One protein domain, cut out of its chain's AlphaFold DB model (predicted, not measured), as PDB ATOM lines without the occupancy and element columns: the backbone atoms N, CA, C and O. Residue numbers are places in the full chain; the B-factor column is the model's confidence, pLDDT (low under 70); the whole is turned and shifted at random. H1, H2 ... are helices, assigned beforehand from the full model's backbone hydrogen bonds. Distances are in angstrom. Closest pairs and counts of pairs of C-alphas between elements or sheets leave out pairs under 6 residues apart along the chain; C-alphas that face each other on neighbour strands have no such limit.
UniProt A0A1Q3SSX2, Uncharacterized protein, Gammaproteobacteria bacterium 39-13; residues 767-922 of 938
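This is residues 767 to 922 of the 938 residues of an uncharacterized protein of Gammaproteobacteria bacterium 39-13 (UniProt A0A1Q3SSX2). A loose, long helical body has H3 and H6 side by side toward one end, with H2 near both; H4 runs from the middle, where it packs on H6, toward the other end, which is made by H1, short H5 and the loop stretch of residues 848 to 886. The 156 printed residues, with six named helices, H1 to H6 in order, and no named strand, are all helix in class; the radius of gyration of the C-alphas is 18.8 A and the spans 60 by 30 by 25 A.

H3, residues 811 to 830, touches H6, residues 901 to 916, at a shallow tilt of 10 degrees, opposite ways; their closest C-alphas, Asn 825 and Tyr 912, are 6.9 A apart. H2, residues 791 to 806, has a kink of 31 degrees near residue 800 and is close to H3 but not clearly touching, closest C-alphas Leu 806 and Val 814, 6.2 A. H4, residues 833 to 847, touches H6 with residues 834 to 838 alone, closest C-alphas Tyr 835 and Ala 904, 5.1 A. H1, residues 767 to 785, touches H4, closest C-alphas Ile 784 and Gln 841, 6.5 A. H5, residues 887 to 892, touches no helix. Every O i to N i+4 pair is within hydrogen-bond range in H1, H3, H4, H5 and H6, and 11 of 12 in H2.

H3 measures 28.7 A, H1 26.5 A. C-alpha 767 is at (8.975, -63.466, -4.649), C-alpha 916 at (15.218, -20.521, -11.382).

The printed part has no cut; H4 to H5 is a long link. The pLDDT is under 70 at residues 787 to 806 and 918 to 922.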
ATOM      1  N   LYS A 767       9.077 -64.674  -3.809       87.50
ATOM      2  CA  LYS A 767       8.975 -63.466  -4.649       87.50
ATOM      3  C   LYS A 767       7.771 -62.605  -4.256       87.50
ATOM      4  O   LYS A 767       7.927 -61.399  -4.073       87.50
ATOM      5  N   ASP A 768       6.607 -63.213  -4.038       88.81
ATOM      6  CA  ASP A 768       5.400 -62.497  -3.610       88.81
ATOM      7  C   ASP A 768       5.524 -61.927  -2.188       88.81
ATOM      8  O   ASP A 768       4.890 -60.924  -1.859       88.81
ATOM      9  N   SER A 769       6.325 -62.547  -1.317       90.25
ATOM     10  CA  SER A 769       6.665 -62.003   0.005       90.25
ATOM     11  C   SER A 769       7.573 -60.774  -0.117       90.25
ATOM     12  O   SER A 769       7.243 -59.711   0.412       90.25
ATOM     13  N   ARG A 770       8.662 -60.875  -0.899       90.50
ATOM     14  CA  ARG A 770       9.583 -59.760  -1.188       90.50
ATOM     15  C   ARG A 770       8.838 -58.569  -1.801       90.50
ATOM     16  O   ARG A 770       8.985 -57.449  -1.312       90.50
ATOM     17  N   LYS A 771       7.954 -58.815  -2.778       92.50
ATOM     18  CA  LYS A 771       7.130 -57.775  -3.414       92.50
ATOM     19  C   LYS A 771       6.181 -57.082  -2.427       92.50
ATOM     20  O   LYS A 771       6.172 -55.858  -2.368       92.50
ATOM     21  N   ARG A 772       5.438 -57.831  -1.601       93.12
ATOM     22  CA  ARG A 772       4.536 -57.243  -0.586       93.12
ATOM     23  C   ARG A 772       5.286 -56.463   0.495       93.12
ATOM     24  O   ARG A 772       4.775 -55.462   0.995       93.12
ATOM     25  N   ASN A 773       6.498 -56.886   0.854       93.12
ATOM     26  CA  ASN A 773       7.352 -56.129   1.769       93.12
ATOM     27  C   ASN A 773       7.856 -54.829   1.123       93.12
ATOM     28  O   ASN A 773       7.822 -53.790   1.774       93.12
ATOM     29  N   TYR A 774       8.235 -54.857  -0.156       94.56
ATOM     30  CA  TYR A 774       8.565 -53.658  -0.930       94.56
ATOM     31  C   TYR A 774       7.386 -52.676  -1.037       94.56
ATOM     32  O   TYR A 774       7.547 -51.506  -0.704       94.56
ATOM     33  N   GLU A 775       6.187 -53.147  -1.396       94.62
ATOM     34  CA  GLU A 775       4.967 -52.324  -1.472       94.62
ATOM     35  C   GLU A 775       4.668 -51.630  -0.123       94.62
ATOM     36  O   GLU A 775       4.402 -50.427  -0.080       94.62
ATOM     37  N   ARG A 776       4.818 -52.349   1.002       95.44
ATOM     38  CA  ARG A 776       4.708 -51.787   2.364       95.44
ATOM     39  C   ARG A 776       5.799 -50.763   2.690       95.44
ATOM     40  O   ARG A 776       5.513 -49.775   3.365       95.44
ATOM     41  N   ARG A 777       7.043 -50.999   2.254       95.75
ATOM     42  CA  ARG A 777       8.157 -50.059   2.448       95.75
ATOM     43  C   ARG A 777       7.923 -48.766   1.672       95.75
ATOM     44  O   ARG A 777       7.938 -47.712   2.292       95.75
ATOM     45  N   ILE A 778       7.576 -48.848   0.385       94.06
ATOM     46  CA  ILE A 778       7.195 -47.695  -0.448       94.06
ATOM     47  C   ILE A 778       6.037 -46.908   0.179       94.06
ATOM     48  O   ILE A 778       6.092 -45.684   0.233       94.06
ATOM     49  N   GLN A 779       5.014 -47.576   0.726       93.44
ATOM     50  CA  GLN A 779       3.919 -46.878   1.410       93.44
ATOM     51  C   GLN A 779       4.405 -46.086   2.642       93.44
ATOM     52  O   GLN A 779       4.035 -44.926   2.806       93.44
ATOM     53  N   LYS A 780       5.264 -46.675   3.487       94.50
ATOM     54  CA  LYS A 780       5.877 -45.966   4.629       94.50
ATOM     55  C   LYS A 780       6.806 -44.829   4.179       94.50
ATOM     56  O   LYS A 780       6.784 -43.758   4.774       94.50
ATOM     57  N   GLN A 781       7.596 -45.058   3.132       93.62
ATOM     58  CA  GLN A 781       8.545 -44.101   2.563       93.62
ATOM     59  C   GLN A 781       7.810 -42.874   2.001       93.62
ATOM     60  O   GLN A 781       8.155 -41.742   2.336       93.62
ATOM     61  N   ASN A 782       6.725 -43.096   1.252       90.81
ATOM     62  CA  ASN A 782       5.827 -42.042   0.785       90.81
ATOM     63  C   ASN A 782       5.216 -41.261   1.954       90.81
ATOM     64  O   ASN A 782       5.221 -40.040   1.909       90.81
ATOM     65  N   ASN A 783       4.771 -41.916   3.033       89.94
ATOM     66  CA  ASN A 783       4.244 -41.203   4.205       89.94
ATOM     67  C   ASN A 783       5.286 -40.282   4.882       89.94
ATOM     68  O   ASN A 783       4.901 -39.286   5.492       89.94
ATOM     69  N   ILE A 784       6.587 -40.590   4.781       89.12
ATOM     70  CA  ILE A 784       7.672 -39.746   5.315       89.12
ATOM     71  C   ILE A 784       8.025 -38.609   4.342       89.12
ATOM     72  O   ILE A 784       8.189 -37.470   4.777       89.12
ATOM     73  N   TYR A 785       8.101 -38.881   3.035       84.38
ATOM     74  CA  TYR A 785       8.423 -37.859   2.028       84.38
ATOM     75  C   TYR A 785       7.249 -36.936   1.662       84.38
ATOM     76  O   TYR A 785       7.499 -35.800   1.273       84.38
ATOM     77  N   GLN A 786       5.994 -37.385   1.796       76.81
ATOM     78  CA  GLN A 786       4.766 -36.659   1.418       76.81
ATOM     79  C   GLN A 786       3.993 -36.083   2.620       76.81
ATOM     80  O   GLN A 786       2.840 -35.677   2.479       76.81
ATOM     81  N   GLY A 787       4.598 -36.041   3.813       69.19
ATOM     82  CA  GLY A 787       4.014 -35.322   4.950       69.19
ATOM     83  C   GLY A 787       3.828 -33.821   4.650       69.19
ATOM     84  O   GLY A 787       4.414 -33.307   3.699       69.19
ATOM     85  N   PRO A 788       3.084 -33.058   5.473       53.47
ATOM     86  CA  PRO A 788       2.812 -31.635   5.212       53.47
ATOM     87  C   PRO A 788       4.072 -30.747   5.125       53.47
ATOM     88  O   PRO A 788       4.004 -29.648   4.594       53.47
ATOM     89  N   ASN A 789       5.225 -31.243   5.587       52.94
ATOM     90  CA  ASN A 789       6.536 -30.591   5.482       52.94
ATOM     91  C   ASN A 789       7.363 -31.067   4.262       52.94
ATOM     92  O   ASN A 789       8.592 -30.993   4.283       52.94
ATOM     93  N   ALA A 790       6.726 -31.635   3.234       57.75
ATOM     94  CA  ALA A 790       7.403 -32.135   2.040       57.75
ATOM     95  C   ALA A 790       8.008 -30.988   1.199       57.75
ATOM     96  O   ALA A 790       7.305 -30.021   0.888       57.75
ATOM     97  N   PRO A 791       9.270 -31.109   0.736       53.62
ATOM     98  CA  PRO A 791       9.848 -30.141  -0.198       53.62
ATOM     99  C   PRO A 791       9.077 -30.049  -1.524       53.62
ATOM    100  O   PRO A 791       9.013 -28.982  -2.127       53.62
ATOM    101  N   GLU A 792       8.463 -31.145  -1.987       55.84
ATOM    102  CA  GLU A 792       7.778 -31.180  -3.287       55.84
ATOM    103  C   GLU A 792       6.375 -30.554  -3.284       55.84
ATOM    104  O   GLU A 792       5.990 -29.958  -4.291       55.84
ATOM    105  N   SER A 793       5.608 -30.651  -2.187       54.81
ATOM    106  CA  SER A 793       4.275 -30.027  -2.107       54.81
ATOM    107  C   SER A 793       4.398 -28.505  -2.083       54.81
ATOM    108  O   SER A 793       3.848 -27.818  -2.943       54.81
ATOM    109  N   THR A 794       5.225 -28.002  -1.164       55.16
ATOM    110  CA  THR A 794       5.556 -26.580  -1.008       55.16
ATOM    111  C   THR A 794       6.169 -25.986  -2.282       55.16
ATOM    112  O   THR A 794       5.776 -24.898  -2.703       55.16
ATOM    113  N   SER A 795       7.061 -26.718  -2.966       57.16
ATOM    114  CA  SER A 795       7.644 -26.257  -4.234       57.16
ATOM    115  C   SER A 795       6.639 -26.206  -5.391       57.16
ATOM    116  O   SER A 795       6.721 -25.296  -6.216       57.16
ATOM    117  N   ARG A 796       5.689 -27.151  -5.487       55.84
ATOM    118  CA  ARG A 796       4.735 -27.201  -6.614       55.84
ATOM    119  C   ARG A 796       3.715 -26.069  -6.593       55.84
ATOM    120  O   ARG A 796       3.513 -25.434  -7.626       55.84
ATOM    121  N   GLU A 797       3.095 -25.803  -5.446       53.06
ATOM    122  CA  GLU A 797       2.134 -24.697  -5.332       53.06
ATOM    123  C   GLU A 797       2.850 -23.341  -5.434       53.06
ATOM    124  O   GLU A 797       2.407 -22.457  -6.172       53.06
ATOM    125  N   GLY A 798       4.026 -23.220  -4.804       58.12
ATOM    126  CA  GLY A 798       4.864 -22.026  -4.883       58.12
ATOM    127  C   GLY A 798       5.325 -21.684  -6.304       58.12
ATOM    128  O   GLY A 798       5.326 -20.511  -6.668       58.12
ATOM    129  N   ALA A 799       5.673 -22.669  -7.141       57.41
ATOM    130  CA  ALA A 799       6.137 -22.417  -8.511       57.41
ATOM    131  C   ALA A 799       5.055 -21.781  -9.404       57.41
ATOM    132  O   ALA A 799       5.334 -20.811 -10.111       57.41
ATOM    133  N   MET A 800       3.808 -22.266  -9.345       56.69
ATOM    134  CA  MET A 800       2.709 -21.676 -10.126       56.69
ATOM    135  C   MET A 800       2.332 -20.274  -9.630       56.69
ATOM    136  O   MET A 800       2.069 -19.389 -10.445       56.69
ATOM    137  N   GLN A 801       2.345 -20.049  -8.313       63.16
ATOM    138  CA  GLN A 801       2.092 -18.724  -7.738       63.16
ATOM    139  C   GLN A 801       3.207 -17.729  -8.102       63.16
ATOM    140  O   GLN A 801       2.908 -16.613  -8.523       63.16
ATOM    141  N   LYS A 802       4.480 -18.144  -8.051       65.38
ATOM    142  CA  LYS A 802       5.625 -17.326  -8.487       65.38
ATOM    143  C   LYS A 802       5.593 -17.003  -9.978       65.38
ATOM    144  O   LYS A 802       5.860 -15.866 -10.344       65.38
ATOM    145  N   ALA A 803       5.207 -17.943 -10.842       62.81
ATOM    146  CA  ALA A 803       5.052 -17.663 -12.271       62.81
ATOM    147  C   ALA A 803       3.993 -16.574 -12.542       62.81
ATOM    148  O   ALA A 803       4.194 -15.722 -13.408       62.81
ATOM    149  N   ALA A 804       2.896 -16.556 -11.775       64.19
ATOM    150  CA  ALA A 804       1.891 -15.493 -11.839       64.19
ATOM    151  C   ALA A 804       2.381 -14.163 -11.226       64.19
ATOM    152  O   ALA A 804       2.070 -13.101 -11.761       64.19
ATOM    153  N   HIS A 805       3.171 -14.215 -10.148       67.75
ATOM    154  CA  HIS A 805       3.784 -13.048  -9.499       67.75
ATOM    155  C   HIS A 805       4.794 -12.342 -10.421       67.75
ATOM    156  O   HIS A 805       4.653 -11.155 -10.716       67.75
ATOM    157  N   LEU A 806       5.751 -13.100 -10.965       68.38
ATOM    158  CA  LEU A 806       6.786 -12.621 -11.888       68.38
ATOM    159  C   LEU A 806       6.197 -12.026 -13.176       68.38
ATOM    160  O   LEU A 806       6.747 -11.068 -13.710       68.38
ATOM    161  N   ALA A 807       5.052 -12.534 -13.649       70.75
ATOM    162  CA  ALA A 807       4.340 -11.978 -14.803       70.75
ATOM    163  C   ALA A 807       3.723 -10.582 -14.555       70.75
ATOM    164  O   ALA A 807       3.337  -9.915 -15.514       70.75
ATOM    165  N   GLY A 808       3.619 -10.141 -13.294       74.81
ATOM    166  CA  GLY A 808       3.157  -8.803 -12.907       74.81
ATOM    167  C   GLY A 808       4.271  -7.813 -12.536       74.81
ATOM    168  O   GLY A 808       3.975  -6.641 -12.306       74.81
ATOM    169  N   LEU A 809       5.530  -8.257 -12.462       78.12
ATOM    170  CA  LEU A 809       6.665  -7.431 -12.037       78.12
ATOM    171  C   LEU A 809       7.348  -6.711 -13.210       78.12
ATOM    172  O   LEU A 809       7.373  -7.187 -14.345       78.12
ATOM    173  N   THR A 810       7.951  -5.555 -12.922       85.12
ATOM    174  CA  THR A 810       8.855  -4.872 -13.862       85.12
ATOM    175  C   THR A 810      10.201  -5.617 -13.949       85.12
ATOM    176  O   THR A 810      10.497  -6.432 -13.069       85.12
ATOM    177  N   PRO A 811      11.058  -5.353 -14.957       76.88
ATOM    178  CA  PRO A 811      12.374  -5.995 -15.061       76.88
ATOM    179  C   PRO A 811      13.242  -5.835 -13.801       76.88
ATOM    180  O   PRO A 811      13.959  -6.757 -13.421       76.88
ATOM    181  N   GLU A 812      13.131  -4.695 -13.118       79.62
ATOM    182  CA  GLU A 812      13.809  -4.403 -11.853       79.62
ATOM    183  C   GLU A 812      13.229  -5.237 -10.699       79.62
ATOM    184  O   GLU A 812      13.980  -5.760  -9.876       79.62
ATOM    185  N   GLY A 813      11.903  -5.417 -10.664       77.81
ATOM    186  CA  GLY A 813      11.228  -6.290  -9.701       77.81
ATOM    187  C   GLY A 813      11.611  -7.762  -9.874       77.81
ATOM    188  O   GLY A 813      11.925  -8.433  -8.894       77.81
ATOM    189  N   VAL A 814      11.677  -8.244 -11.120       79.62
ATOM    190  CA  VAL A 814      12.150  -9.601 -11.449       79.62
ATOM    191  C   VAL A 814      13.616  -9.788 -11.042       79.62
ATOM    192  O   VAL A 814      13.957 -10.804 -10.439       79.62
ATOM    193  N   ALA A 815      14.484  -8.802 -11.296       79.06
ATOM    194  CA  ALA A 815      15.875  -8.840 -10.840       79.06
ATOM    195  C   ALA A 815      15.983  -8.876  -9.301       79.06
ATOM    196  O   ALA A 815      16.778  -9.644  -8.757       79.06
ATOM    197  N   GLY A 816      15.146  -8.105  -8.596       84.31
ATOM    198  CA  GLY A 816      15.044  -8.125  -7.136       84.31
ATOM    199  C   GLY A 816      14.578  -9.472  -6.575       84.31
ATOM    200  O   GLY A 816      15.163  -9.966  -5.609       84.31
ATOM    201  N   GLU A 817      13.579 -10.112  -7.193       80.94
ATOM    202  CA  GLU A 817      13.127 -11.450  -6.784       80.94
ATOM    203  C   GLU A 817      14.214 -12.510  -7.037       80.94
ATOM    204  O   GLU A 817      14.484 -13.318  -6.151       80.94
ATOM    205  N   ILE A 818      14.928 -12.456  -8.171       82.19
ATOM    206  CA  ILE A 818      16.068 -13.347  -8.463       82.19
ATOM    207  C   ILE A 818      17.187 -13.198  -7.420       82.19
ATOM    208  O   ILE A 818      17.666 -14.200  -6.886       82.19
ATOM    209  N   ILE A 819      17.581 -11.966  -7.079       82.44
ATOM    210  CA  ILE A 819      18.591 -11.703  -6.038       82.44
ATOM    211  C   ILE A 819      18.110 -12.220  -4.674       82.44
ATOM    212  O   ILE A 819      18.878 -12.844  -3.943       82.44
ATOM    213  N   THR A 820      16.828 -12.036  -4.352       83.38
ATOM    214  CA  THR A 820      16.230 -12.535  -3.104       83.38
ATOM    215  C   THR A 820      16.240 -14.066  -3.048       83.38
ATOM    216  O   THR A 820      16.623 -14.639  -2.029       83.38
ATOM    217  N   ILE A 821      15.892 -14.747  -4.146       82.50
ATOM    218  CA  ILE A 821      15.970 -16.212  -4.263       82.50
ATOM    219  C   ILE A 821      17.421 -16.686  -4.102       82.50
ATOM    220  O   ILE A 821      17.654 -17.667  -3.393       82.50
ATOM    221  N   TYR A 822      18.399 -15.986  -4.684       84.31
ATOM    222  CA  TYR A 822      19.818 -16.317  -4.525       84.31
ATOM    223  C   TYR A 822      20.285 -16.184  -3.065       84.31
ATOM    224  O   TYR A 822      20.898 -17.109  -2.536       84.31
ATOM    225  N   ILE A 823      19.935 -15.087  -2.383       84.25
ATOM    226  CA  ILE A 823      20.262 -14.866  -0.963       84.25
ATOM    227  C   ILE A 823      19.612 -15.937  -0.075       84.25
ATOM    228  O   ILE A 823      20.283 -16.514   0.778       84.25
ATOM    229  N   VAL A 824      18.334 -16.265  -0.292       84.94
ATOM    230  CA  VAL A 824      17.640 -17.313   0.477       84.94
ATOM    231  C   VAL A 824      18.286 -18.684   0.261       84.94
ATOM    232  O   VAL A 824      18.484 -19.415   1.230       84.94
ATOM    233  N   ASN A 825      18.677 -19.030  -0.969       82.25
ATOM    234  CA  ASN A 825      19.370 -20.293  -1.240       82.25
ATOM    235  C   ASN A 825      20.792 -20.317  -0.646       82.25
ATOM    236  O   ASN A 825      21.201 -21.345  -0.111       82.25
ATOM    237  N   LEU A 826      21.513 -19.189  -0.650       82.62
ATOM    238  CA  LEU A 826      22.808 -19.055   0.024       82.62
ATOM    239  C   LEU A 826      22.674 -19.279   1.540       82.62
ATOM    240  O   LEU A 826      23.417 -20.074   2.110       82.62
ATOM    241  N   LEU A 827      21.685 -18.650   2.184       84.31
ATOM    242  CA  LEU A 827      21.402 -18.837   3.611       84.31
ATOM    243  C   LEU A 827      20.997 -20.284   3.926       84.31
ATOM    244  O   LEU A 827      21.514 -20.870   4.873       84.31
ATOM    245  N   GLN A 828      20.136 -20.901   3.112       80.88
ATOM    246  CA  GLN A 828      19.773 -22.315   3.264       80.88
ATOM    247  C   GLN A 828      20.987 -23.255   3.153       80.88
ATOM    248  O   GLN A 828      21.041 -24.261   3.860       80.88
ATOM    249  N   LEU A 829      21.966 -22.910   2.307       80.31
ATOM    250  CA  LEU A 829      23.202 -23.674   2.118       80.31
ATOM    251  C   LEU A 829      24.143 -23.516   3.321       80.31
ATOM    252  O   LEU A 829      24.658 -24.511   3.830       80.31
ATOM    253  N   VAL A 830      24.300 -22.290   3.832       79.31
ATOM    254  CA  VAL A 830      25.059 -21.987   5.062       79.31
ATOM    255  C   VAL A 830      24.455 -22.695   6.282       79.31
ATOM    256  O   VAL A 830      25.182 -23.312   7.056       79.31
ATOM    257  N   PHE A 831      23.127 -22.678   6.429       84.88
ATOM    258  CA  PHE A 831      22.414 -23.366   7.513       84.88
ATOM    259  C   PHE A 831      22.156 -24.863   7.252       84.88
ATOM    260  O   PHE A 831      21.521 -25.523   8.074       84.88
ATOM    261  N   GLN A 832      22.651 -25.413   6.135       86.62
ATOM    262  CA  GLN A 832      22.551 -26.831   5.758       86.62
ATOM    263  C   GLN A 832      21.119 -27.401   5.853       86.62
ATOM    264  O   GLN A 832      20.910 -28.537   6.293       86.62
ATOM    265  N   THR A 833      20.105 -26.625   5.460       85.50
ATOM    266  CA  THR A 833      18.696 -26.936   5.771       85.50
ATOM    267  C   THR A 833      18.242 -28.281   5.202       85.50
ATOM    268  O   THR A 833      17.580 -29.045   5.906       85.50
ATOM    269  N   GLN A 834      18.663 -28.639   3.983       85.88
ATOM    270  CA  GLN A 834      18.346 -29.944   3.388       85.88
ATOM    271  C   GLN A 834      19.007 -31.114   4.133       85.88
ATOM    272  O   GLN A 834      18.393 -32.168   4.279       85.88
ATOM    273  N   TYR A 835      20.207 -30.939   4.695       91.00
ATOM    274  CA  TYR A 835      20.849 -31.976   5.513       91.00
ATOM    275  C   TYR A 835      20.096 -32.187   6.837       91.00
ATOM    276  O   TYR A 835      19.899 -33.324   7.269       91.00
ATOM    277  N   LEU A 836      19.582 -31.112   7.448       90.19
ATOM    278  CA  LEU A 836      18.711 -31.199   8.626       90.19
ATOM    279  C   LEU A 836      17.360 -31.867   8.302       90.19
ATOM    280  O   LEU A 836      16.885 -32.689   9.089       90.19
ATOM    281  N   ILE A 837      16.775 -31.585   7.130       88.12
ATOM    282  CA  ILE A 837      15.562 -32.254   6.630       88.12
ATOM    283  C   ILE A 837      15.820 -33.754   6.424       88.12
ATOM    284  O   ILE A 837      15.086 -34.568   6.989       88.12
ATOM    285  N   GLN A 838      16.891 -34.135   5.719       91.38
ATOM    286  CA  GLN A 838      17.277 -35.542   5.546       91.38
ATOM    287  C   GLN A 838      17.526 -36.236   6.894       91.38
ATOM    288  O   GLN A 838      17.068 -37.354   7.105       91.38
ATOM    289  N   LYS A 839      18.194 -35.576   7.850       94.12
ATOM    290  CA  LYS A 839      18.443 -36.112   9.200       94.12
ATOM    291  C   LYS A 839      17.140 -36.342   9.982       94.12
ATOM    292  O   LYS A 839      17.034 -37.325  10.717       94.12
ATOM    293  N   LYS A 840      16.133 -35.479   9.804       93.31
ATOM    294  CA  LYS A 840      14.784 -35.636  10.381       93.31
ATOM    295  C   LYS A 840      14.008 -36.777   9.711       93.31
ATOM    296  O   LYS A 840      13.434 -37.605  10.415       93.31
ATOM    297  N   GLN A 841      14.041 -36.861   8.380       92.19
ATOM    298  CA  GLN A 841      13.436 -37.951   7.604       92.19
ATOM    299  C   GLN A 841      14.066 -39.308   7.939       92.19
ATOM    300  O   GLN A 841      13.341 -40.280   8.131       92.19
ATOM    301  N   PHE A 842      15.392 -39.371   8.092       96.12
ATOM    302  CA  PHE A 842      16.094 -40.586   8.497       96.12
ATOM    303  C   PHE A 842      15.654 -41.042   9.892       96.12
ATOM    304  O   PHE A 842      15.229 -42.180  10.029       96.12
ATOM    305  N   LYS A 843      15.599 -40.157  10.899       95.69
ATOM    306  CA  LYS A 843      15.047 -40.509  12.228       95.69
ATOM    307  C   LYS A 843      13.611 -41.052  12.167       95.69
ATOM    308  O   LYS A 843      13.278 -41.999  12.876       95.69
ATOM    309  N   MET A 844      12.763 -40.488  11.304       93.50
ATOM    310  CA  MET A 844      11.417 -41.024  11.057       93.50
ATOM    311  C   MET A 844      11.460 -42.399  10.371       93.50
ATOM    312  O   MET A 844      10.627 -43.253  10.665       93.50
ATOM    313  N   ALA A 845      12.445 -42.647   9.506       94.69
ATOM    314  CA  ALA A 845      12.675 -43.934   8.855       94.69
ATOM    315  C   ALA A 845      13.141 -45.021   9.833       94.69
ATOM    316  O   ALA A 845      12.677 -46.156   9.716       94.69
ATOM    317  N   GLN A 846      13.999 -44.675  10.803       95.56
ATOM    318  CA  GLN A 846      14.436 -45.568  11.885       95.56
ATOM    319  C   GLN A 846      13.209 -46.031  12.687       95.56
ATOM    320  O   GLN A 846      12.886 -47.217  12.715       95.56
ATOM    321  N   ALA A 847      12.418 -45.079  13.202       94.25
ATOM    322  CA  ALA A 847      11.175 -45.359  13.930       94.25
ATOM    323  C   ALA A 847      10.121 -46.118  13.092       94.25
ATOM    324  O   ALA A 847       9.322 -46.885  13.628       94.25
ATOM    325  N   ALA A 848      10.116 -45.937  11.768       94.19
ATOM    326  CA  ALA A 848       9.246 -46.669  10.852       94.19
ATOM    327  C   ALA A 848       9.794 -48.050  10.435       94.19
ATOM    328  O   ALA A 848       9.075 -48.789   9.755       94.19
ATOM    329  N   GLY A 849      11.025 -48.421  10.799       95.19
ATOM    330  CA  GLY A 849      11.680 -49.659  10.362       95.19
ATOM    331  C   GLY A 849      11.936 -49.716   8.850       95.19
ATOM    332  O   GLY A 849      11.713 -50.761   8.234       95.19
ATOM    333  N   ILE A 850      12.310 -48.584   8.239       96.69
ATOM    334  CA  ILE A 850      12.706 -48.472   6.819       96.69
ATOM    335  C   ILE A 850      13.986 -47.643   6.588       96.69
ATOM    336  O   ILE A 850      14.301 -47.310   5.444       96.69
ATOM    337  N   ALA A 851      14.724 -47.287   7.642       97.00
ATOM    338  CA  ALA A 851      16.077 -46.755   7.490       97.00
ATOM    339  C   ALA A 851      16.997 -47.800   6.835       97.00
ATOM    340  O   ALA A 851      16.841 -49.004   7.045       97.00
ATOM    341  N   TYR A 852      17.958 -47.341   6.033       97.31
ATOM    342  CA  TYR A 852      19.059 -48.179   5.565       97.31
ATOM    343  C   TYR A 852      20.223 -48.104   6.556       97.31
ATOM    344  O   TYR A 852      21.119 -47.270   6.434       97.31
ATOM    345  N   GLU A 853      20.158 -48.970   7.560       96.19
ATOM    346  CA  GLU A 853      21.136 -49.135   8.636       96.19
ATOM    347  C   GLU A 853      21.168 -50.612   9.072       96.19
ATOM    348  O   GLU A 853      20.177 -51.317   8.852       96.19
ATOM    349  N   PRO A 854      22.268 -51.119   9.657       94.44
ATOM    350  CA  PRO A 854      22.316 -52.490  10.156       94.44
ATOM    351  C   PRO A 854      21.320 -52.672  11.309       94.44
ATOM    352  O   PRO A 854      21.306 -51.900  12.265       94.44
ATOM    353  N   HIS A 855      20.485 -53.707  11.229       90.38
ATOM    354  CA  HIS A 855      19.404 -53.937  12.186       90.38
ATOM    355  C   HIS A 855      19.972 -54.300  13.567       90.38
ATOM    356  O   HIS A 855      20.592 -55.358  13.703       90.38
ATOM    357  N   GLU A 856      19.720 -53.468  14.586       88.31
ATOM    358  CA  GLU A 856      20.383 -53.473  15.909       88.31
ATOM    359  C   GLU A 856      20.610 -54.872  16.511       88.31
ATOM    360  O   GLU A 856      21.702 -55.196  16.966       88.31
ATOM    361  N   THR A 857      19.590 -55.733  16.469       88.44
ATOM    362  CA  THR A 857      19.613 -57.080  17.068       88.44
ATOM    363  C   THR A 857      20.318 -58.164  16.241       88.44
ATOM    364  O   THR A 857      20.458 -59.287  16.723       88.44
ATOM    365  N   THR A 858      20.727 -57.883  15.000       90.00
ATOM    366  CA  THR A 858      21.338 -58.880  14.090       90.00
ATOM    367  C   THR A 858      22.613 -58.405  13.394       90.00
ATOM    368  O   THR A 858      23.359 -59.237  12.884       90.00
ATOM    369  N   GLY A 859      22.857 -57.092  13.328       92.69
ATOM    370  CA  GLY A 859      23.973 -56.491  12.589       92.69
ATOM    371  C   GLY A 859      23.862 -56.563  11.057       92.69
ATOM    372  O   GLY A 859      24.705 -55.991  10.371       92.69
ATOM    373  N   LEU A 860      22.841 -57.236  10.517       93.38
ATOM    374  CA  LEU A 860      22.625 -57.404   9.077       93.38
ATOM    375  C   LEU A 860      21.960 -56.169   8.465       93.38
ATOM    376  O   LEU A 860      21.069 -55.566   9.072       93.38
ATOM    377  N   TRP A 861      22.350 -55.821   7.240       95.69
ATOM    378  CA  TRP A 861      21.726 -54.723   6.503       95.69
ATOM    379  C   TRP A 861      20.426 -55.168   5.805       95.69
ATOM    380  O   TRP A 861      20.285 -56.330   5.415       95.69
ATOM    381  N   PRO A 862      19.460 -54.255   5.587       95.38
ATOM    382  CA  PRO A 862      18.273 -54.542   4.787       95.38
ATOM    383  C   PRO A 862      18.636 -54.936   3.347       95.38
ATOM    384  O   PRO A 862      19.409 -54.241   2.689       95.38
ATOM    385  N   GLU A 863      18.029 -56.008   2.822       95.69
ATOM    386  CA  GLU A 863      18.237 -56.434   1.430       95.69
ATOM    387  C   GLU A 863      17.833 -55.333   0.427       95.69
ATOM    388  O   GLU A 863      16.648 -54.988   0.304       95.69
ATOM    389  N   VAL A 864      18.810 -54.838  -0.341       97.00
ATOM    390  CA  VAL A 864      18.607 -53.903  -1.460       97.00
ATOM    391  C   VAL A 864      18.860 -54.633  -2.774       97.00
ATOM    392  O   VAL A 864      19.956 -55.137  -3.009       97.00
ATOM    393  N   TYR A 865      17.862 -54.670  -3.652       96.44
ATOM    394  CA  TYR A 865      17.968 -55.295  -4.971       96.44
ATOM    395  C   TYR A 865      18.366 -54.262  -6.039       96.44
ATOM    396  O   TYR A 865      17.872 -53.133  -5.983       96.44
ATOM    397  N   PRO A 866      19.204 -54.621  -7.031       97.31
ATOM    398  CA  PRO A 866      19.451 -53.793  -8.213       97.31
ATOM    399  C   PRO A 866      18.149 -53.342  -8.878       97.31
ATOM    400  O   PRO A 866      17.191 -54.113  -8.937       97.31
ATOM    401  N   LEU A 867      18.114 -52.109  -9.379       96.81
ATOM    402  CA  LEU A 867      16.958 -51.602 -10.121       96.81
ATOM    403  C   LEU A 867      16.974 -52.099 -11.575       96.81
ATOM    404  O   LEU A 867      18.033 -52.409 -12.123       96.81
ATOM    405  N   ASP A 868      15.796 -52.188 -12.185       96.19
ATOM    406  CA  ASP A 868      15.615 -52.432 -13.616       96.19
ATOM    407  C   ASP A 868      15.547 -51.127 -14.438       96.19
ATOM    408  O   ASP A 868      15.615 -50.020 -13.899       96.19
ATOM    409  N   ASP A 869      15.369 -51.253 -15.756       93.94
ATOM    410  CA  ASP A 869      15.239 -50.126 -16.695       93.94
ATOM    411  C   ASP A 869      13.996 -49.241 -16.438       93.94
ATOM    412  O   ASP A 869      13.786 -48.248 -17.134       93.94
ATOM    413  N   GLN A 870      13.120 -49.609 -15.494       93.31
ATOM    414  CA  GLN A 870      11.955 -48.832 -15.053       93.31
ATOM    415  C   GLN A 870      12.154 -48.236 -13.647       93.31
ATOM    416  O   GLN A 870      11.232 -47.626 -13.104       93.31
ATOM    417  N   GLY A 871      13.340 -48.406 -13.052       91.50
ATOM    418  CA  GLY A 871      13.663 -47.953 -11.702       91.50
ATOM    419  C   GLY A 871      13.047 -48.805 -10.587       91.50
ATOM    420  O   GLY A 871      13.033 -48.359  -9.442       91.50
ATOM    421  N   GLN A 872      12.528 -50.005 -10.883       94.62
ATOM    422  CA  GLN A 872      11.924 -50.889  -9.881       94.62
ATOM    423  C   GLN A 872      12.900 -51.984  -9.416       94.62
ATOM    424  O   GLN A 872      13.746 -52.421 -10.196       94.62
ATOM    425  N   PRO A 873      12.802 -52.476  -8.164       95.81
ATOM    426  CA  PRO A 873      13.695 -53.521  -7.666       95.81
ATOM    427  C   PRO A 873      13.560 -54.847  -8.422       95.81
ATOM    428  O   PRO A 873      12.531 -55.529  -8.380       95.81
ATOM    429  N   ASN A 874      14.645 -55.272  -9.060       96.12
ATOM    430  CA  ASN A 874      14.728 -56.541  -9.758       96.12
ATOM    431  C   ASN A 874      14.951 -57.694  -8.764       96.12
ATOM    432  O   ASN A 874      16.067 -58.182  -8.583       96.12
ATOM    433  N   PHE A 875      13.866 -58.203  -8.172       94.19
ATOM    434  CA  PHE A 875      13.867 -59.378  -7.279       94.19
ATOM    435  C   PHE A 875      14.321 -60.703  -7.939       94.19
ATOM    436  O   PHE A 875      14.161 -61.775  -7.349       94.19
ATOM    437  N   GLN A 876      14.816 -60.676  -9.182       92.00
ATOM    438  CA  GLN A 876      15.444 -61.819  -9.855       92.00
ATOM    439  C   GLN A 876      16.975 -61.732  -9.852       92.00
ATOM    440  O   GLN A 876      17.633 -62.760 -10.012       92.00
ATOM    441  N   ALA A 877      17.532 -60.535  -9.653       94.19
ATOM    442  CA  ALA A 877      18.943 -60.341  -9.362       94.19
ATOM    443  C   ALA A 877      19.261 -60.750  -7.911       94.19
ATOM    444  O   ALA A 877      18.374 -60.858  -7.059       94.19
ATOM    445  N   LEU A 878      20.546 -60.968  -7.627       94.50
ATOM    446  CA  LEU A 878      21.030 -61.011  -6.248       94.50
ATOM    447  C   LEU A 878      20.986 -59.590  -5.657       94.50
ATOM    448  O   LEU A 878      21.218 -58.637  -6.406       94.50
ATOM    449  N   PRO A 879      20.699 -59.426  -4.353       95.69
ATOM    450  CA  PRO A 879      20.838 -58.134  -3.695       95.69
ATOM    451  C   PRO A 879      22.305 -57.675  -3.683       95.69
ATOM    452  O   PRO A 879      23.227 -58.484  -3.833       95.69
ATOM    453  N   TYR A 880      22.519 -56.372  -3.489       96.31
ATOM    454  CA  TYR A 880      23.839 -55.832  -3.153       96.31
ATOM    455  C   TYR A 880      24.338 -56.419  -1.826       96.31
ATOM    456  O   TYR A 880      23.532 -56.844  -0.994       96.31
ATOM    457  N   LYS A 881      25.660 -56.424  -1.613       94.50
ATOM    458  CA  LYS A 881      26.209 -56.776  -0.299       94.50
ATOM    459  C   LYS A 881      25.852 -55.704   0.733       94.50
ATOM    460  O   LYS A 881      25.682 -54.533   0.389       94.50
ATOM    461  N   ASP A 882      25.811 -56.113   1.993       90.94
ATOM    462  CA  ASP A 882      25.761 -55.265   3.181       90.94
ATOM    463  C   ASP A 882      26.666 -54.023   3.052       90.94
ATOM    464  O   ASP A 882      27.871 -54.135   2.836       90.94
ATOM    465  N   GLY A 883      26.066 -52.830   3.135       89.31
ATOM    466  CA  GLY A 883      26.743 -51.534   2.995       89.31
ATOM    467  C   GLY A 883      27.181 -51.118   1.578       89.31
ATOM    468  O   GLY A 883      27.503 -49.951   1.381       89.31
ATOM    469  N   GLU A 884      27.178 -52.008   0.576       94.69
ATOM    470  CA  GLU A 884      27.644 -51.712  -0.797       94.69
ATOM    471  C   GLU A 884      26.540 -51.185  -1.744       94.69
ATOM    472  O   GLU A 884      26.784 -50.988  -2.938       94.69
ATOM    473  N   ALA A 885      25.310 -50.985  -1.262       95.75
ATOM    474  CA  ALA A 885      24.189 -50.581  -2.112       95.75
ATOM    475  C   ALA A 885      24.260 -49.088  -2.519       95.75
ATOM    476  O   ALA A 885      24.413 -48.229  -1.649       95.75
ATOM    477  N   PRO A 886      24.082 -48.737  -3.809       96.06
ATOM    478  CA  PRO A 886      24.025 -47.342  -4.241       96.06
ATOM    479  C   PRO A 886      22.733 -46.655  -3.772       96.06
ATOM    480  O   PRO A 886      21.685 -47.291  -3.618       96.06
ATOM    481  N   VAL A 887      22.804 -45.336  -3.568       93.56
ATOM    482  CA  VAL A 887      21.739 -44.508  -2.968       93.56
ATOM    483  C   VAL A 887      20.425 -44.614  -3.742       93.56
ATOM    484  O   VAL A 887      19.356 -44.740  -3.147       93.56
ATOM    485  N   GLU A 888      20.508 -44.640  -5.069       93.75
ATOM    486  CA  GLU A 888      19.375 -44.771  -5.982       93.75
ATOM    487  C   GLU A 888      18.653 -46.104  -5.764       93.75
ATOM    488  O   GLU A 888      17.425 -46.140  -5.700       93.75
ATOM    489  N   ALA A 889      19.403 -47.197  -5.579       95.88
ATOM    490  CA  ALA A 889      18.829 -48.509  -5.308       95.88
ATOM    491  C   ALA A 889      18.242 -48.597  -3.894       95.88
ATOM    492  O   ALA A 889      17.183 -49.200  -3.729       95.88
ATOM    493  N   ILE A 890      18.868 -47.972  -2.888       96.44
ATOM    494  CA  ILE A 890      18.322 -47.889  -1.523       96.44
ATOM    495  C   ILE A 890      16.942 -47.212  -1.555       96.44
ATOM    496  O   ILE A 890      15.953 -47.807  -1.114       96.44
ATOM    497  N   ILE A 891      16.858 -46.021  -2.157       94.75
ATOM    498  CA  ILE A 891      15.604 -45.268  -2.312       94.75
ATOM    499  C   ILE A 891      14.595 -46.079  -3.137       94.75
ATOM    500  O   ILE A 891      13.464 -46.285  -2.695       94.75
ATOM    501  N   GLY A 892      15.013 -46.621  -4.284       94.25
ATOM    502  CA  GLY A 892      14.173 -47.435  -5.166       94.25
ATOM    503  C   GLY A 892      13.686 -48.753  -4.551       94.25
ATOM    504  O   GLY A 892      12.716 -49.318  -5.036       94.25
ATOM    505  N   ASN A 893      14.284 -49.230  -3.451       97.00
ATOM    506  CA  ASN A 893      13.809 -50.386  -2.676       97.00
ATOM    507  C   ASN A 893      12.822 -50.013  -1.551       97.00
ATOM    508  O   ASN A 893      12.417 -50.894  -0.778       97.00
ATOM    509  N   GLY A 894      12.417 -48.745  -1.451       95.94
ATOM    510  CA  GLY A 894      11.515 -48.234  -0.414       95.94
ATOM    511  C   GLY A 894      12.194 -47.952   0.930       95.94
ATOM    512  O   GLY A 894      11.509 -47.870   1.948       95.94
ATOM    513  N   LEU A 895      13.525 -47.861   0.962       97.25
ATOM    514  CA  LEU A 895      14.307 -47.551   2.163       97.25
ATOM    515  C   LEU A 895      14.763 -46.087   2.132       97.25
ATOM    516  O   LEU A 895      14.778 -45.456   1.075       97.25
ATOM    517  N   ILE A 896      15.126 -45.528   3.283       96.56
ATOM    518  CA  ILE A 896      15.642 -44.154   3.376       96.56
ATOM    519  C   ILE A 896      17.136 -44.214   3.738       96.56
ATOM    520  O   ILE A 896      17.478 -44.761   4.790       96.56
ATOM    521  N   PRO A 897      18.035 -43.702   2.873       96.69
ATOM    522  CA  PRO A 897      19.476 -43.730   3.106       96.69
ATOM    523  C   PRO A 897      19.885 -42.776   4.241       96.69
ATOM    524  O   PRO A 897      19.190 -41.782   4.479       96.69
ATOM    525  N   PRO A 898      21.033 -43.011   4.905       95.69
ATOM    526  CA  PRO A 898      21.579 -42.073   5.884       95.69
ATOM    527  C   PRO A 898      21.772 -40.669   5.277       95.69
ATOM    528  O   PRO A 898      21.984 -40.540   4.060       95.69
ATOM    529  N   PRO A 899      21.666 -39.602   6.091       95.25
ATOM    530  CA  PRO A 899      21.818 -38.228   5.623       95.25
ATOM    531  C   PRO A 899      23.260 -37.978   5.166       95.25
ATOM    532  O   PRO A 899      24.207 -38.347   5.855       95.25
ATOM    533  N   ASP A 900      23.419 -37.333   4.012       93.56
ATOM    534  CA  ASP A 900      24.723 -37.018   3.419       93.56
ATOM    535  C   ASP A 900      24.744 -35.548   2.997       93.56
ATOM    536  O   ASP A 900      23.810 -35.059   2.361       93.56
ATOM    537  N   ILE A 901      25.816 -34.844   3.357       88.56
ATOM    538  CA  ILE A 901      26.010 -33.425   3.056       88.56
ATOM    539  C   ILE A 901      26.148 -33.217   1.542       88.56
ATOM    540  O   ILE A 901      25.566 -32.272   1.014       88.56
ATOM    541  N   TYR A 902      26.841 -34.104   0.819       91.12
ATOM    542  CA  TYR A 902      27.009 -33.958  -0.631       91.12
ATOM    543  C   TYR A 902      25.688 -34.169  -1.372       91.12
ATOM    544  O   TYR A 902      25.320 -33.347  -2.215       91.12
ATOM    545  N   ARG A 903      24.920 -35.203  -1.004       89.06
ATOM    546  CA  ARG A 903      23.555 -35.390  -1.511       89.06
ATOM    547  C   ARG A 903      22.634 -34.225  -1.148       89.06
ATOM    548  O   ARG A 903      21.909 -33.757  -2.017       89.06
ATOM    549  N   ALA A 904      22.667 -33.729   0.091       87.75
ATOM    550  CA  ALA A 904      21.847 -32.593   0.517       87.75
ATOM    551  C   ALA A 904      22.160 -31.310  -0.274       87.75
ATOM    552  O   ALA A 904      21.236 -30.619  -0.700       87.75
ATOM    553  N   LEU A 905      23.441 -31.022  -0.534       86.06
ATOM    554  CA  LEU A 905      23.864 -29.912  -1.395       86.06
ATOM    555  C   LEU A 905      23.409 -30.108  -2.849       86.06
ATOM    556  O   LEU A 905      22.936 -29.159  -3.470       86.06
ATOM    557  N   GLY A 906      23.497 -31.330  -3.386       87.19
ATOM    558  CA  GLY A 906      23.012 -31.656  -4.731       87.19
ATOM    559  C   GLY A 906      21.490 -31.535  -4.874       87.19
ATOM    560  O   GLY A 906      21.001 -30.967  -5.849       87.19
ATOM    561  N   GLU A 907      20.730 -32.008  -3.884       85.06
ATOM    562  CA  GLU A 907      19.273 -31.843  -3.806       85.06
ATOM    563  C   GLU A 907      18.879 -30.368  -3.670       85.06
ATOM    564  O   GLU A 907      17.957 -29.923  -4.354       85.06
ATOM    565  N   GLN A 908      19.596 -29.589  -2.854       84.56
ATOM    566  CA  GLN A 908      19.359 -28.154  -2.711       84.56
ATOM    567  C   GLN A 908      19.675 -27.392  -4.005       84.56
ATOM    568  O   GLN A 908      18.874 -26.568  -4.438       84.56
ATOM    569  N   TRP A 909      20.800 -27.690  -4.662       84.06
ATOM    570  CA  TRP A 909      21.149 -27.077  -5.945       84.06
ATOM    571  C   TRP A 909      20.118 -27.408  -7.028       84.06
ATOM    572  O   TRP A 909      19.695 -26.526  -7.770       84.06
ATOM    573  N   LYS A 910      19.632 -28.653  -7.061       83.19
ATOM    574  CA  LYS A 910      18.539 -29.073  -7.944       83.19
ATOM    575  C   LYS A 910      17.226 -28.346  -7.623       83.19
ATOM    576  O   LYS A 910      16.508 -27.978  -8.543       83.19
ATOM    577  N   GLN A 911      16.904 -28.097  -6.351       81.00
ATOM    578  CA  GLN A 911      15.743 -27.274  -5.976       81.00
ATOM    579  C   GLN A 911      15.907 -25.812  -6.423       81.00
ATOM    580  O   GLN A 911      14.961 -25.241  -6.959       81.00
ATOM    581  N   TYR A 912      17.098 -25.225  -6.271       81.50
ATOM    582  CA  TYR A 912      17.414 -23.884  -6.777       81.50
ATOM    583  C   TYR A 912      17.294 -23.807  -8.308       81.50
ATOM    584  O   TYR A 912      16.645 -22.905  -8.832       81.50
ATOM    585  N   GLU A 913      17.833 -24.791  -9.031       80.50
ATOM    586  CA  GLU A 913      17.695 -24.912 -10.484       80.50
ATOM    587  C   GLU A 913      16.214 -25.007 -10.895       80.50
ATOM    588  O   GLU A 913      15.754 -24.250 -11.748       80.50
ATOM    589  N   LEU A 914      15.416 -25.840 -10.223       76.94
ATOM    590  CA  LEU A 914      13.977 -25.946 -10.482       76.94
ATOM    591  C   LEU A 914      13.199 -24.652 -10.185       76.94
ATOM    592  O   LEU A 914      12.230 -24.362 -10.886       76.94
ATOM    593  N   GLN A 915      13.619 -23.862  -9.192       75.81
ATOM    594  CA  GLN A 915      13.039 -22.543  -8.913       75.81
ATOM    595  C   GLN A 915      13.428 -21.505  -9.977       75.81
ATOM    596  O   GLN A 915      12.579 -20.727 -10.405       75.81
ATOM    597  N   MET A 916      14.688 -21.502 -10.425       72.56
ATOM    598  CA  MET A 916      15.218 -20.521 -11.382       72.56
ATOM    599  C   MET A 916      14.770 -20.757 -12.826       72.56
ATOM    600  O   MET A 916      14.553 -19.798 -13.562       72.56
ATOM    601  N   TRP A 917      14.623 -22.016 -13.248       73.75
ATOM    602  CA  TRP A 917      14.225 -22.365 -14.618       73.75
ATOM    603  C   TRP A 917      12.695 -22.424 -14.810       73.75
ATOM    604  O   TRP A 917      12.216 -22.689 -15.912       73.75
ATOM    605  N   GLY A 918      11.911 -22.162 -13.756       63.75
ATOM    606  CA  GLY A 918      10.457 -21.949 -13.791       63.75
ATOM    607  C   GLY A 918       9.589 -23.192 -14.043       63.75
ATOM    608  O   GLY A 918       8.466 -23.254 -13.551       63.75
ATOM    609  N   THR A 919      10.091 -24.198 -14.765       51.97
ATOM    610  CA  THR A 919       9.456 -25.519 -14.937       51.97
ATOM    611  C   THR A 919      10.489 -26.619 -15.171       51.97
ATOM    612  O   THR A 919      11.543 -26.401 -15.767       51.97
ATOM    613  N   THR A 920      10.164 -27.844 -14.754       41.84
ATOM    614  CA  THR A 920      10.924 -29.049 -15.099       41.84
ATOM    615  C   THR A 920      10.864 -29.313 -16.606       41.84
ATOM    616  O   THR A 920       9.808 -29.656 -17.134       41.84
ATOM    617  N   HIS A 921      12.010 -29.329 -17.290       37.12
ATOM    618  CA  HIS A 921      12.105 -29.848 -18.666       37.12
ATOM    619  C   HIS A 921      12.094 -31.402 -18.736       37.12
ATOM    620  O   HIS A 921      12.532 -32.005 -19.718       37.12
ATOM    621  N   SER A 922      11.601 -32.080 -17.690       41.31
ATOM    622  CA  SER A 922      11.597 -33.540 -17.562       41.31
ATOM    623  C   SER A 922      10.445 -34.179 -18.351       41.31
ATOM    624  O   SER A 922       9.336 -34.341 -17.843       41.31
TER     625      SER A 922